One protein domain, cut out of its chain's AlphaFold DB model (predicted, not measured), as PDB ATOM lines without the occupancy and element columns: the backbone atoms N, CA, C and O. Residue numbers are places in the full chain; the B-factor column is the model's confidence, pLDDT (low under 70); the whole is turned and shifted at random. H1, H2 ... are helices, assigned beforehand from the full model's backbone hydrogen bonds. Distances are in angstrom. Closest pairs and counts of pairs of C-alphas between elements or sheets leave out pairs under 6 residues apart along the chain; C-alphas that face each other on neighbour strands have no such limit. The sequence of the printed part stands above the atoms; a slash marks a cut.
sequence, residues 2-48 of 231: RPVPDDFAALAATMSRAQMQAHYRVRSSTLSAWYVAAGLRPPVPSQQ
ATOM      1  N   ARG A   2     -18.585  14.211 -39.028       90.00
ATOM      2  CA  ARG A   2     -19.882  13.780 -38.475       90.00
ATOM      3  C   ARG A   2     -20.956  14.820 -38.833       90.00
ATOM      4  O   ARG A   2     -20.646  16.006 -38.683       90.00
ATOM      5  N   PRO A   3     -22.151  14.409 -39.290       95.75
ATOM      6  CA  PRO A   3     -23.249  15.338 -39.555       95.75
ATOM      7  C   PRO A   3     -23.679  16.055 -38.266       95.75
ATOM      8  O   PRO A   3     -23.389  15.572 -37.169       95.75
ATOM      9  N   VAL A   4     -24.313  17.223 -38.408       96.44
ATOM     10  CA  VAL A   4     -24.878  17.981 -37.279       96.44
ATOM     11  C   VAL A   4     -26.094  17.210 -36.752       96.44
ATOM     12  O   VAL A   4     -26.965  16.894 -37.559       96.44
ATOM     13  N   PRO A   5     -26.163  16.877 -35.452       97.50
ATOM     14  CA  PRO A   5     -27.359  16.280 -34.858       97.50
ATOM     15  C   PRO A   5     -28.571  17.219 -34.934       97.50
ATOM     16  O   PRO A   5     -28.418  18.426 -34.738       97.50
ATOM     17  N   ASP A   6     -29.771  16.679 -35.155       97.19
ATOM     18  CA  ASP A   6     -31.001  17.480 -35.308       97.19
ATOM     19  C   ASP A   6     -31.363  18.281 -34.041       97.19
ATOM     20  O   ASP A   6     -31.930  19.369 -34.114       97.19
ATOM     21  N   ASP A   7     -30.979  17.780 -32.863       97.12
ATOM     22  CA  ASP A   7     -31.212  18.416 -31.561       97.12
ATOM     23  C   ASP A   7     -30.168  19.488 -31.192       97.12
ATOM     24  O   ASP A   7     -30.315  20.200 -30.191       97.12
ATOM     25  N   PHE A   8     -29.123  19.643 -32.012       97.12
ATOM     26  CA  PHE A   8     -27.968  20.482 -31.704       97.12
ATOM     27  C   PHE A   8     -28.348  21.940 -31.453       97.12
ATOM     28  O   PHE A   8     -27.852  22.548 -30.504       97.12
ATOM     29  N   ALA A   9     -29.232  22.504 -32.280       95.56
ATOM     30  CA  ALA A   9     -29.624  23.905 -32.169       95.56
ATOM     31  C   ALA A   9     -30.406  24.197 -30.879       95.56
ATOM     32  O   ALA A   9     -30.164  25.216 -30.230       95.56
ATOM     33  N   ALA A  10     -31.287  23.280 -30.469       94.81
ATOM     34  CA  ALA A  10     -32.057  23.407 -29.236       94.81
ATOM     35  C   ALA A  10     -31.157  23.304 -27.991       94.81
ATOM     36  O   ALA A  10     -31.270  24.107 -27.063       94.81
ATOM     37  N   LEU A  11     -30.208  22.361 -27.984       95.81
ATOM     38  CA  LEU A  11     -29.270  22.190 -26.872       95.81
ATOM     39  C   LEU A  11     -28.215  23.303 -26.808       95.81
ATOM     40  O   LEU A  11     -27.851  23.746 -25.717       95.81
ATOM     41  N   ALA A  12     -27.775  23.832 -27.952       93.00
ATOM     42  CA  ALA A  12     -26.842  24.958 -28.011       93.00
ATOM     43  C   ALA A  12     -27.391  26.237 -27.352       93.00
ATOM     44  O   ALA A  12     -26.606  27.053 -26.872       93.00
ATOM     45  N   ALA A  13     -28.716  26.404 -27.297       90.88
ATOM     46  CA  ALA A  13     -29.356  27.537 -26.630       90.88
ATOM     47  C   ALA A  13     -29.339  27.435 -25.091       90.88
ATOM     48  O   ALA A  13     -29.493  28.448 -24.412       90.88
ATOM     49  N   THR A  14     -29.155  26.234 -24.532       90.88
ATOM     50  CA  THR A  14     -29.315  25.969 -23.089       90.88
ATOM     51  C   THR A  14     -28.028  25.524 -22.397       90.88
ATOM     52  O   THR A  14     -27.874  25.732 -21.194       90.88
ATOM     53  N   MET A  15     -27.084  24.931 -23.131       91.19
ATOM     54  CA  MET A  15     -25.851  24.375 -22.578       91.19
ATOM     55  C   MET A  15     -24.617  25.210 -22.928       91.19
ATOM     56  O   MET A  15     -24.458  25.731 -24.030       91.19
ATOM     57  N   SER A  16     -23.659  25.263 -22.000       89.94
ATOM     58  CA  SER A  16     -22.332  25.810 -22.287       89.94
ATOM     59  C   SER A  16     -21.572  24.935 -23.288       89.94
ATOM     60  O   SER A  16     -21.784  23.726 -23.403       89.94
ATOM     61  N   ARG A  17     -20.587  25.522 -23.974       89.56
ATOM     62  CA  ARG A  17     -19.752  24.797 -24.943       89.56
ATOM     63  C   ARG A  17     -19.065  23.557 -24.352       89.56
ATOM     64  O   ARG A  17     -18.943  22.558 -25.051       89.56
ATOM     65  N   ALA A  18     -18.637  23.606 -23.089       89.69
ATOM     66  CA  ALA A  18     -18.018  22.468 -22.405       89.69
ATOM     67  C   ALA A  18     -19.033  21.348 -22.119       89.69
ATOM     68  O   ALA A  18     -18.732  20.175 -22.328       89.69
ATOM     69  N   GLN A  19     -20.256  21.709 -21.717       92.56
ATOM     70  CA  GLN A  19     -21.350  20.746 -21.559       92.56
ATOM     71  C   GLN A  19     -21.706  20.093 -22.901       92.56
ATOM     72  O   GLN A  19     -21.825  18.874 -22.959       92.56
ATOM     73  N   MET A  20     -21.742  20.861 -23.995       95.38
ATOM     74  CA  MET A  20     -21.955  20.326 -25.348       95.38
ATOM     75  C   MET A  20     -20.845  19.345 -25.773       95.38
ATOM     76  O   MET A  20     -21.127  18.323 -26.395       95.38
ATOM     77  N   GLN A  21     -19.579  19.605 -25.415       95.25
ATOM     78  CA  GLN A  21     -18.473  18.665 -25.676       95.25
ATOM     79  C   GLN A  21     -18.659  17.350 -24.930       95.25
ATOM     80  O   GLN A  21     -18.457  16.285 -25.514       95.25
ATOM     81  N   ALA A  22     -19.025  17.432 -23.650       95.62
ATOM     82  CA  ALA A  22     -19.242  16.266 -22.808       95.62
ATOM     83  C   ALA A  22     -20.455  15.449 -23.275       95.62
ATOM     84  O   ALA A  22     -20.356  14.228 -23.382       95.62
ATOM     85  N   HIS A  23     -21.559  16.122 -23.613       96.75
ATOM     86  CA  HIS A  23     -22.805  15.499 -24.054       96.75
ATOM     87  C   HIS A  23     -22.612  14.699 -25.350       96.75
ATOM     88  O   HIS A  23     -22.846  13.494 -25.380       96.75
ATOM     89  N   TYR A  24     -22.072  15.333 -26.396       96.62
ATOM     90  CA  TYR A  24     -21.865  14.680 -27.694       96.62
ATOM     91  C   TYR A  24     -20.558  13.878 -27.791       96.62
ATOM     92  O   TYR A  24     -20.317  13.201 -28.793       96.62
ATOM     93  N   ARG A  25     -19.692  13.955 -26.770       96.56
ATOM     94  CA  ARG A  25     -18.357  13.326 -26.732       96.56
ATOM     95  C   ARG A  25     -17.506  13.659 -27.963       96.56
ATOM     96  O   ARG A  25     -16.827  12.800 -28.529       96.56
ATOM     97  N   VAL A  26     -17.547  14.918 -28.392       96.50
ATOM     98  CA  VAL A  26     -16.810  15.417 -29.562       96.50
ATOM     99  C   VAL A  26     -15.738  16.429 -29.168       96.50
ATOM    100  O   VAL A  26     -15.804  17.091 -28.131       96.50
ATOM    101  N   ARG A  27     -14.730  16.585 -30.031       95.62
ATOM    102  CA  ARG A  27     -13.685  17.601 -29.855       95.62
ATOM    103  C   ARG A  27     -14.235  19.009 -30.119       95.62
ATOM    104  O   ARG A  27     -15.224  19.190 -30.827       95.62
ATOM    105  N   SER A  28     -13.550  20.028 -29.590       92.44
ATOM    106  CA  SER A  28     -13.894  21.450 -29.789       92.44
ATOM    107  C   SER A  28     -14.017  21.845 -31.260       92.44
ATOM    108  O   SER A  28     -14.887  22.647 -31.588       92.44
ATOM    109  N   SER A  29     -13.170  21.296 -32.131       93.88
ATOM    110  CA  SER A  29     -13.166  21.583 -33.568       93.88
ATOM    111  C   SER A  29     -14.433  21.088 -34.265       93.88
ATOM    112  O   SER A  29     -14.990  21.804 -35.091       93.88
ATOM    113  N   THR A  30     -14.935  19.909 -33.889       96.19
ATOM    114  CA  THR A  30     -16.190  19.361 -34.420       96.19
ATOM    115  C   THR A  30     -17.380  20.231 -34.026       96.19
ATOM    116  O   THR A  30     -18.178  20.574 -34.888       96.19
ATOM    117  N   LEU A  31     -17.449  20.682 -32.767       95.06
ATOM    118  CA  LEU A  31     -18.489  21.631 -32.354       95.06
ATOM    119  C   LEU A  31     -18.409  22.947 -33.122       95.06
ATOM    120  O   LEU A  31     -19.444  23.463 -33.515       95.06
ATOM    121  N   SER A  32     -17.210  23.499 -33.352       93.06
ATOM    122  CA  SER A  32     -17.077  24.714 -34.174       93.06
ATOM    123  C   SER A  32     -17.673  24.522 -35.566       93.06
ATOM    124  O   SER A  32     -18.395  25.400 -36.028       93.06
ATOM    125  N   ALA A  33     -17.405  23.381 -36.207       94.38
ATOM    126  CA  ALA A  33     -17.974  23.067 -37.512       94.38
ATOM    127  C   ALA A  33     -19.506  22.957 -37.457       94.38
ATOM    128  O   ALA A  33     -20.177  23.462 -38.350       94.38
ATOM    129  N   TRP A  34     -20.063  22.364 -36.396       96.81
ATOM    130  CA  TRP A  34     -21.514  22.264 -36.213       96.81
ATOM    131  C   TRP A  34     -22.190  23.613 -35.959       96.81
ATOM    132  O   TRP A  34     -23.237  23.868 -36.537       96.81
ATOM    133  N   TYR A  35     -21.574  24.511 -35.181       95.31
ATOM    134  CA  TYR A  35     -22.061  25.889 -35.028       95.31
ATOM    135  C   TYR A  35     -22.134  26.609 -36.383       95.31
ATOM    136  O   TYR A  35     -23.173  27.171 -36.714       95.31
ATOM    137  N   VAL A  36     -21.076  26.521 -37.199       94.69
ATOM    138  CA  VAL A  36     -21.054  27.121 -38.546       94.69
ATOM    139  C   VAL A  36     -22.116  26.503 -39.456       94.69
ATOM    140  O   VAL A  36     -22.867  27.236 -40.092       94.69
ATOM    141  N   ALA A  37     -22.209  25.172 -39.499       95.38
ATOM    142  CA  ALA A  37     -23.161  24.462 -40.349       95.38
ATOM    143  C   ALA A  37     -24.627  24.727 -39.961       95.38
ATOM    144  O   ALA A  37     -25.481  24.795 -40.836       95.38
ATOM    145  N   ALA A  38     -24.910  24.924 -38.672       94.44
ATOM    146  CA  ALA A  38     -26.235  25.287 -38.172       94.44
ATOM    147  C   ALA A  38     -26.542  26.796 -38.278       94.44
ATOM    148  O   ALA A  38     -27.599  27.232 -37.828       94.44
ATOM    149  N   GLY A  39     -25.620  27.618 -38.804       95.31
ATOM    150  CA  GLY A  39     -25.771  29.079 -38.844       95.31
ATOM    151  C   GLY A  39     -25.781  29.741 -37.459       95.31
ATOM    152  O   GLY A  39     -26.191  30.891 -37.316       95.31
ATOM    153  N   LEU A  40     -25.331  29.028 -36.426       93.94
ATOM    154  CA  LEU A  40     -25.299  29.504 -35.051       93.94
ATOM    155  C   LEU A  40     -23.950  30.149 -34.749       93.94
ATOM    156  O   LEU A  40     -22.881  29.605 -35.037       93.94
ATOM    157  N   ARG A  41     -23.975  31.300 -34.076       88.19
ATOM    158  CA  ARG A  41     -22.743  31.887 -33.550       88.19
ATOM    159  C   ARG A  41     -22.286  31.049 -32.352       88.19
ATOM    160  O   ARG A  41     -23.071  30.877 -31.420       88.19
ATOM    161  N   PRO A  42     -21.042  30.536 -32.328       81.94
ATOM    162  CA  PRO A  42     -20.549  29.840 -31.150       81.94
ATOM    163  C   PRO A  42     -20.635  30.774 -29.939       81.94
ATOM    164  O   PRO A  42     -20.309  31.960 -30.081       81.94
ATOM    165  N   PRO A  43     -21.052  30.269 -28.761       74.19
ATOM    166  CA  PRO A  43     -21.088  31.072 -27.554       74.19
ATOM    167  C   PRO A  43     -19.700  31.663 -27.359       74.19
ATOM    168  O   PRO A  43     -18.687  30.951 -27.431       74.19
ATOM    169  N   VAL A  44     -19.662  32.985 -27.191       69.38
ATOM    170  CA  VAL A  44     -18.420  33.713 -26.951       69.38
ATOM    171  C   VAL A  44     -17.756  33.028 -25.757       69.38
ATOM    172  O   VAL A  44     -18.462  32.757 -24.778       69.38
ATOM    173  N   PRO A  45     -16.456  32.675 -25.818       69.19
ATOM    174  CA  PRO A  45     -15.775  32.145 -24.644       69.19
ATOM    175  C   PRO A  45     -16.101  33.071 -23.477       69.19
ATOM    176  O   PRO A  45     -15.973  34.287 -23.632       69.19
ATOM    177  N   SER A  46     -16.620  32.491 -22.386       63.88
ATOM    178  CA  SER A  46     -17.132  33.215 -21.217       63.88
ATOM    179  C   SER A  46     -16.255  34.429 -20.969       63.88
ATOM    180  O   SER A  46     -15.051  34.251 -20.740       63.88
ATOM    181  N   GLN A  47     -16.828  35.631 -21.104       64.31
ATOM    182  CA  GLN A  47     -16.062  36.862 -20.973       64.31
ATOM    183  C   GLN A  47     -15.284  36.783 -19.668       64.31
ATOM    184  O   GLN A  47     -15.835  36.625 -18.578       64.31
ATOM    185  N   GLN A  48     -13.969  36.758 -19.816       79.75
ATOM    186  CA  GLN A  48     -13.053  36.633 -18.709       79.75
ATOM    187  C   GLN A  48     -13.338  37.775 -17.732       79.75
ATOM    188  O   GLN A  48     -13.153  38.929 -18.103       79.75
TER     189      GLN A  48
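What this domain is: This is residues 2 to 48 of the 231 residues of an uncharacterized protein of Sphingomonas sp. MM-1 (UniProt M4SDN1). Three short helices make a small cluster, their centres set as a triangle, with H2 and H3 nearly at right angles to each other. A tail with no named element, residues 38 to 48, trails away from the end of H3, and its tip, Gln 48, is one of the two residues farthest apart. The printed part has 47 residues, with three named helices in the order H1, H2, H3 and no named strand; the class is all helix, though under half of the residues, 23 of 47, are in named elements. It is compact, with a radius of gyration of the C-alphas of 9.8 A, and spans 31 by 21 by 19 A.

How they stand to each other: Start at Arg 2 and go to H1, residues 8 to 12. A tight link of 4 residues leads to H2, residues 17 to 24. H1 and H2 are close but not clearly touching; look at their closest C-alphas, those of Ala 12 and Met 20, 7.2 A apart. A tight link of 3 residues leads on to H3, residues 28 to 37. H2 and H3 only just touch, with 3 pairs of C-alphas within 8 A; the closest are those of Gln 21 and Ser 28, 6.8 A apart. Their lines are about perpendicular, at 88 degrees. H1 and H3 are near each other, with 7 pairs of C-alphas within 10 A. In H1, H2 and H3, every O i to N i+4 pair is within hydrogen-bond range.

Where its parts are: Find C-alpha 8 at (-27.968, 20.482, -31.704), where H1 begins; it runs 5.9 A to C-alpha 12. H2 runs 10.7 A from C-alpha 17 at (-19.752, 24.797, -24.943) to C-alpha 24. H3, the longest helix, runs 14.4 A from C-alpha 28 to C-alpha 37 at (-23.161, 24.462, -40.349).

The domain as a whole: Look for the two C-alphas farthest apart, those of Pro 3 and Gln 48, at 31.5 A. The printed part has no cut, and neither link between helices is long. In the B-factor column you find a mean pLDDT of 91.0 for the printed part of this model, with residues 44 to 47 under 70.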